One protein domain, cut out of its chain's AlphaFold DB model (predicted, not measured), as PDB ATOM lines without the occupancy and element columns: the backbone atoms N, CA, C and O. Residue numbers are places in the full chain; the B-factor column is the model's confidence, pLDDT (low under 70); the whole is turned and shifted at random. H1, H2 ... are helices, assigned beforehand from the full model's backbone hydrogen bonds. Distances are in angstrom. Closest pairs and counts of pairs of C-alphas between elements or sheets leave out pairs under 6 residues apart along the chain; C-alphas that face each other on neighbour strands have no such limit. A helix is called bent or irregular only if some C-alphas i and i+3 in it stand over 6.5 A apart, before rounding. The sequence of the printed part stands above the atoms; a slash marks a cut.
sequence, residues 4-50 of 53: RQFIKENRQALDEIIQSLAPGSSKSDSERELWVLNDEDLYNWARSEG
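Overview. This is residues 4 to 50 of the 53 residues of an uncharacterized protein of marine sediment metagenome (UniProt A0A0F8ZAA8). A sharply kinked helix, H1, is crossed by a shorter helix, H2, and a third helix, H3, turns off the end of H2 at a corner and runs back toward the first residues of H1. The loop of residues 22 to 28, between H1 and H2, lies at one end of the longest axis, and the last residues, after H3, lie at the other. The printed part has 47 residues with three named helices, in the order H1, H2, H3, and no named strand; its class is all helix. It is compact, with a radius of gyration of the C-alphas of 9.6 A, and its C-alphas span 29 by 19 by 15 A, only just elongated.

Along the chain. Find C-alpha 4 at (280.520, 537.255, 435.683), where H1 begins; it holds residues 4 to 21 and measures 21.2 A from first to last C-alpha. Look near residue 11 for a kink of 82 degrees; H1 is irregular there, with C-alphas 9 and 12 8.3 A apart. Go on to C-alpha 29 at (279.403, 543.756, 439.806), from which H2 runs through residues 29 to 38, 14.2 A long. H3 takes residues 40 to 48, 12.1 A long, and ends with C-alpha 48 at (277.750, 524.401, 443.276).

Arrangement. Start with H1 and look across from Leu 14 to Arg 32 of H2: these are the closest C-alphas of the two helices, 7.0 A apart. H1 and H2 touch, and their lines are about perpendicular at 72 degrees, only just so. Next, H2 and H3 touch only at the corner by their link, with the C-alphas of Val 36 and Leu 42 closest at 4.9 A and their lines about perpendicular at 78 degrees. Return to the first residues to find that H1 and H3 are close but not clearly touching: the closest C-alphas, those of Phe 6 and Ala 46, are 7.0 A apart. These two helices run opposite ways at a shallow tilt of 27 degrees. In H2 and H3 every O i to N i+4 pair is within hydrogen-bond range; in H1 12 of 14 are.

Size, cuts and confidence. Look to Gly 24 and Gly 50 for the two C-alphas farthest apart, at 28.9 A. The first and last printed C-alphas, those of Arg 4 and Gly 50, are 12.4 A apart. The printed part has no cut. The link from H1 to H2, seven residues, is short, and the one from H2 to H3, one residue, is tight. In this model the mean pLDDT of the printed part is 94.7, and no printed residue is under 70.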
ATOM      1  N   ARG A   4     281.345 536.175 436.245       93.31
ATOM      2  CA  ARG A   4     280.520 537.255 435.683       93.31
ATOM      3  C   ARG A   4     279.152 536.783 435.216       93.31
ATOM      4  O   ARG A   4     278.177 537.516 435.350       93.31
ATOM      5  N   GLN A   5     279.081 535.588 434.638       94.19
ATOM      6  CA  GLN A   5     277.809 535.030 434.199       94.19
ATOM      7  C   GLN A   5     276.937 534.636 435.391       94.19
ATOM      8  O   GLN A   5     275.775 535.023 435.420       94.19
ATOM      9  N   PHE A   6     277.525 534.004 436.409       95.69
ATOM     10  CA  PHE A   6     276.850 533.725 437.677       95.69
ATOM     11  C   PHE A   6     276.275 534.986 438.311       95.69
ATOM     12  O   PHE A   6     275.096 535.018 438.650       95.69
ATOM     13  N   ILE A   7     277.083 536.044 438.403       95.38
ATOM     14  CA  ILE A   7     276.638 537.325 438.946       95.38
ATOM     15  C   ILE A   7     275.495 537.875 438.109       95.38
ATOM     16  O   ILE A   7     274.488 538.271 438.677       95.38
ATOM     17  N   LYS A   8     275.609 537.873 436.776       95.50
ATOM     18  CA  LYS A   8     274.561 538.381 435.884       95.50
ATOM     19  C   LYS A   8     273.235 537.632 436.053       95.50
ATOM     20  O   LYS A   8     272.189 538.274 436.032       95.50
ATOM     21  N   GLU A   9     273.286 536.314 436.204       96.25
ATOM     22  CA  GLU A   9     272.109 535.450 436.356       96.25
ATOM     23  C   GLU A   9     271.495 535.554 437.762       96.25
ATOM     24  O   GLU A   9     270.277 535.498 437.897       96.25
ATOM     25  N   ASN A  10     272.311 535.816 438.788       95.69
ATOM     26  CA  ASN A  10     271.898 535.813 440.195       95.69
ATOM     27  C   ASN A  10     271.957 537.197 440.869       95.69
ATOM     28  O   ASN A  10     271.952 537.277 442.097       95.69
ATOM     29  N   ARG A  11     271.998 538.303 440.103       95.25
ATOM     30  CA  ARG A  11     272.196 539.668 440.649       95.25
ATOM     31  C   ARG A  11     271.233 540.007 441.776       95.25
ATOM     32  O   ARG A  11     271.651 540.578 442.772       95.25
ATOM     33  N   GLN A  12     269.956 539.679 441.600       95.62
ATOM     34  CA  GLN A  12     268.926 540.022 442.574       95.62
ATOM     35  C   GLN A  12     269.116 539.256 443.887       95.62
ATOM     36  O   GLN A  12     269.109 539.869 444.947       95.62
ATOM     37  N   ALA A  13     269.354 537.946 443.812       96.06
ATOM     38  CA  ALA A  13     269.594 537.119 444.989       96.06
ATOM     39  C   ALA A  13     270.883 537.530 445.720       96.06
ATOM     40  O   ALA A  13     270.885 537.659 446.941       96.06
ATOM     41  N   LEU A  14     271.957 537.821 444.975       95.50
ATOM     42  CA  LEU A  14     273.193 538.366 445.546       95.50
ATOM     43  C   LEU A  14     272.937 539.696 446.257       95.50
ATOM     44  O   LEU A  14     273.388 539.875 447.381       95.50
ATOM     45  N   ASP A  15     272.186 540.610 445.641       95.31
ATOM     46  CA  ASP A  15     271.864 541.900 446.254       95.31
ATOM     47  C   ASP A  15     271.036 541.746 447.533       95.31
ATOM     48  O   ASP A  15     271.261 542.488 448.482       95.31
ATOM     49  N   GLU A  16     270.091 540.808 447.577       95.25
ATOM     50  CA  GLU A  16     269.277 540.536 448.767       95.25
ATOM     51  C   GLU A  16     270.126 539.973 449.916       95.25
ATOM     52  O   GLU A  16     270.036 540.470 451.043       95.25
ATOM     53  N   ILE A  17     271.003 539.006 449.627       95.00
ATOM     54  CA  ILE A  17     271.917 538.422 450.618       95.00
ATOM     55  C   ILE A  17     272.899 539.484 451.126       95.00
ATOM     56  O   ILE A  17     273.003 539.709 452.332       95.00
ATOM     57  N   ILE A  18     273.564 540.198 450.215       94.19
ATOM     58  CA  ILE A  18     274.538 541.241 450.559       94.19
ATOM     59  C   ILE A  18     273.859 542.367 451.345       94.19
ATOM     60  O   ILE A  18     274.413 542.843 452.329       94.19
ATOM     61  N   GLN A  19     272.642 542.775 450.974       94.88
ATOM     62  CA  GLN A  19     271.905 543.809 451.703       94.88
ATOM     63  C   GLN A  19     271.491 543.354 453.109       94.88
ATOM     64  O   GLN A  19     271.412 544.191 454.009       94.88
ATOM     65  N   SER A  20     271.229 542.059 453.303       93.88
ATOM     66  CA  SER A  20     270.938 541.487 454.620       93.88
ATOM     67  C   SER A  20     272.181 541.442 455.514       93.88
ATOM     68  O   SER A  20     272.076 541.700 456.711       93.88
ATOM     69  N   LEU A  21     273.348 541.121 454.950       92.56
ATOM     70  CA  LEU A  21     274.610 541.017 455.691       92.56
ATOM     71  C   LEU A  21     275.249 542.386 455.953       92.56
ATOM     72  O   LEU A  21     275.713 542.667 457.056       92.56
ATOM     73  N   ALA A  22     275.254 543.249 454.942       92.25
ATOM     74  CA  ALA A  22     275.886 544.558 454.962       92.25
ATOM     75  C   ALA A  22     274.970 545.607 454.302       92.25
ATOM     76  O   ALA A  22     275.125 545.941 453.118       92.25
ATOM     77  N   PRO A  23     274.010 546.160 455.063       92.44
ATOM     78  CA  PRO A  23     273.077 547.149 454.550       92.44
ATOM     79  C   PRO A  23     273.796 548.387 454.001       92.44
ATOM     80  O   PRO A  23     274.593 549.010 454.697       92.44
ATOM     81  N   GLY A  24     273.483 548.776 452.761       90.00
ATOM     82  CA  GLY A  24     274.091 549.948 452.115       90.00
ATOM     83  C   GLY A  24     275.354 549.645 451.306       90.00
ATOM     84  O   GLY A  24     275.945 550.565 450.742       90.00
ATOM     85  N   SER A  25     275.735 548.371 451.205       91.19
ATOM     86  CA  SER A  25     276.788 547.917 450.296       91.19
ATOM     87  C   SER A  25     276.498 548.278 448.842       91.19
ATOM     88  O   SER A  25     275.348 548.389 448.401       91.19
ATOM     89  N   SER A  26     277.571 548.455 448.076       91.88
ATOM     90  CA  SER A  26     277.473 548.768 446.656       91.88
ATOM     91  C   SER A  26     276.851 547.607 445.877       91.88
ATOM     92  O   SER A  26     277.225 546.451 446.030       91.88
ATOM     93  N   LYS A  27     275.944 547.925 444.952       91.62
ATOM     94  CA  LYS A  27     275.325 546.964 444.022       91.62
ATOM     95  C   LYS A  27     276.085 546.892 442.696       91.62
ATOM     96  O   LYS A  27     275.488 546.752 441.625       91.62
ATOM     97  N   SER A  28     277.400 547.080 442.738       93.94
ATOM     98  CA  SER A  28     278.257 546.965 441.557       93.94
ATOM     99  C   SER A  28     278.672 545.511 441.333       93.94
ATOM    100  O   SER A  28     278.755 544.736 442.282       93.94
ATOM    101  N   ASP A  29     278.948 545.124 440.087       92.56
ATOM    102  CA  ASP A  29     279.403 543.756 439.806       92.56
ATOM    103  C   ASP A  29     280.752 543.457 440.472       92.56
ATOM    104  O   ASP A  29     280.934 542.354 440.967       92.56
ATOM    105  N   SER A  30     281.654 544.437 440.568       93.81
ATOM    106  CA  SER A  30     282.930 544.280 441.279       93.81
ATOM    107  C   SER A  30     282.740 544.024 442.773       93.81
ATOM    108  O   SER A  30     283.447 543.204 443.346       93.81
ATOM    109  N   GLU A  31     281.759 544.682 443.396       94.75
ATOM    110  CA  GLU A  31     281.416 544.423 444.797       94.75
ATOM    111  C   GLU A  31     280.868 543.001 444.961       94.75
ATOM    112  O   GLU A  31     281.322 542.255 445.821       94.75
ATOM    113  N   ARG A  32     279.959 542.572 444.078       94.50
ATOM    114  CA  ARG A  32     279.432 541.196 444.089       94.50
ATOM    115  C   ARG A  32     280.529 540.154 443.872       94.50
ATOM    116  O   ARG A  32     280.502 539.119 444.528       94.50
ATOM    117  N   GLU A  33     281.489 540.415 442.981       95.56
ATOM    118  CA  GLU A  33     282.662 539.552 442.784       95.56
ATOM    119  C   GLU A  33     283.451 539.409 444.092       95.56
ATOM    120  O   GLU A  33     283.786 538.293 444.477       95.56
ATOM    121  N   LEU A  34     283.687 540.510 444.815       95.62
ATOM    122  CA  LEU A  34     284.366 540.469 446.112       95.62
ATOM    123  C   LEU A  34     283.576 539.675 447.150       95.62
ATOM    124  O   LEU A  34     284.170 538.854 447.842       95.62
ATOM    125  N   TRP A  35     282.262 539.865 447.244       95.81
ATOM    126  CA  TRP A  35     281.428 539.091 448.167       95.81
ATOM    127  C   TRP A  35     281.483 537.594 447.868       95.81
ATOM    128  O   TRP A  35     281.751 536.811 448.769       95.81
ATOM    129  N   VAL A  36     281.345 537.191 446.603       95.62
ATOM    130  CA  VAL A  36     281.434 535.772 446.208       95.62
ATOM    131  C   VAL A  36     282.816 535.169 446.492       95.62
ATOM    132  O   VAL A  36     282.924 533.968 446.715       95.62
ATOM    133  N   LEU A  37     283.881 535.973 446.480       95.44
ATOM    134  CA  LEU A  37     285.240 535.504 446.760       95.44
ATOM    135  C   LEU A  37     285.597 535.469 448.252       95.44
ATOM    136  O   LEU A  37     286.510 534.734 448.620       95.44
ATOM    137  N   ASN A  38     284.936 536.274 449.087       95.25
ATOM    138  CA  ASN A  38     285.284 536.429 450.503       95.25
ATOM    139  C   ASN A  38     284.282 535.774 451.459       95.25
ATOM    140  O   ASN A  38     284.661 535.426 452.575       95.25
ATOM    141  N   ASP A  39     283.027 535.620 451.048       95.31
ATOM    142  CA  ASP A  39     281.987 534.979 451.844       95.31
ATOM    143  C   ASP A  39     281.900 533.484 451.504       95.31
ATOM    144  O   ASP A  39     281.759 533.109 450.339       95.31
ATOM    145  N   GLU A  40     282.023 532.623 452.516       95.75
ATOM    146  CA  GLU A  40     282.092 531.167 452.334       95.75
ATOM    147  C   GLU A  40     280.795 530.592 451.746       95.75
ATOM    148  O   GLU A  40     280.849 529.716 450.877       95.75
ATOM    149  N   ASP A  41     279.636 531.107 452.160       95.75
ATOM    150  CA  ASP A  41     278.341 530.634 451.676       95.75
ATOM    151  C   ASP A  41     278.138 531.025 450.208       95.75
ATOM    152  O   ASP A  41     277.773 530.185 449.377       95.75
ATOM    153  N   LEU A  42     278.452 532.275 449.851       95.69
ATOM    154  CA  LEU A  42     278.387 532.737 448.463       95.69
ATOM    155  C   LEU A  42     279.420 532.040 447.567       95.69
ATOM    156  O   LEU A  42     279.104 531.705 446.420       95.69
ATOM    157  N   TYR A  43     280.624 531.780 448.079       96.25
ATOM    158  CA  TYR A  43     281.654 531.025 447.370       96.25
ATOM    159  C   TYR A  43     281.179 529.601 447.071       96.25
ATOM    160  O   TYR A  43     281.228 529.147 445.922       96.25
ATOM    161  N   ASN A  44     280.677 528.894 448.087       96.31
ATOM    162  CA  ASN A  44     280.192 527.523 447.951       96.31
ATOM    163  C   ASN A  44     278.990 527.435 447.011       96.31
ATOM    164  O   ASN A  44     278.931 526.523 446.183       96.31
ATOM    165  N   TRP A  45     278.078 528.404 447.075       96.25
ATOM    166  CA  TRP A  45     276.953 528.492 446.151       96.25
ATOM    167  C   TRP A  45     277.416 528.703 444.704       96.25
ATOM    168  O   TRP A  45     277.025 527.965 443.798       96.25
ATOM    169  N   ALA A  46     278.330 529.639 444.460       95.88
ATOM    170  CA  ALA A  46     278.882 529.834 443.125       95.88
ATOM    171  C   ALA A  46     279.610 528.566 442.619       95.88
ATOM    172  O   ALA A  46     279.465 528.172 441.458       95.88
ATOM    173  N   ARG A  47     280.339 527.851 443.486       96.06
ATOM    174  CA  ARG A  47     280.957 526.560 443.141       96.06
ATOM    175  C   ARG A  47     279.927 525.474 442.820       96.06
ATOM    176  O   ARG A  47     280.166 524.715 441.877       96.06
ATOM    177  N   SER A  48     278.803 525.396 443.539       96.12
ATOM    178  CA  SER A  48     277.750 524.401 443.276       96.12
ATOM    179  C   SER A  48     277.072 524.614 441.924       96.12
ATOM    180  O   SER A  48     276.737 523.645 441.247       96.12
ATOM    181  N   GLU A  49     276.974 525.864 441.475       94.88
ATOM    182  CA  GLU A  49     276.484 526.222 440.139       94.88
ATOM    183  C   GLU A  49     277.530 525.984 439.021       94.88
ATOM    184  O   GLU A  49     277.328 526.298 437.843       94.88
ATOM    185  N   GLY A  50     278.700 525.433 439.359       94.62
ATOM    186  CA  GLY A  50     279.760 525.133 438.397       94.62
ATOM    187  C   GLY A  50     280.516 526.376 437.917       94.62
ATOM    188  O   GLY A  50     281.033 526.398 436.785       94.62
TER     189      GLY A  50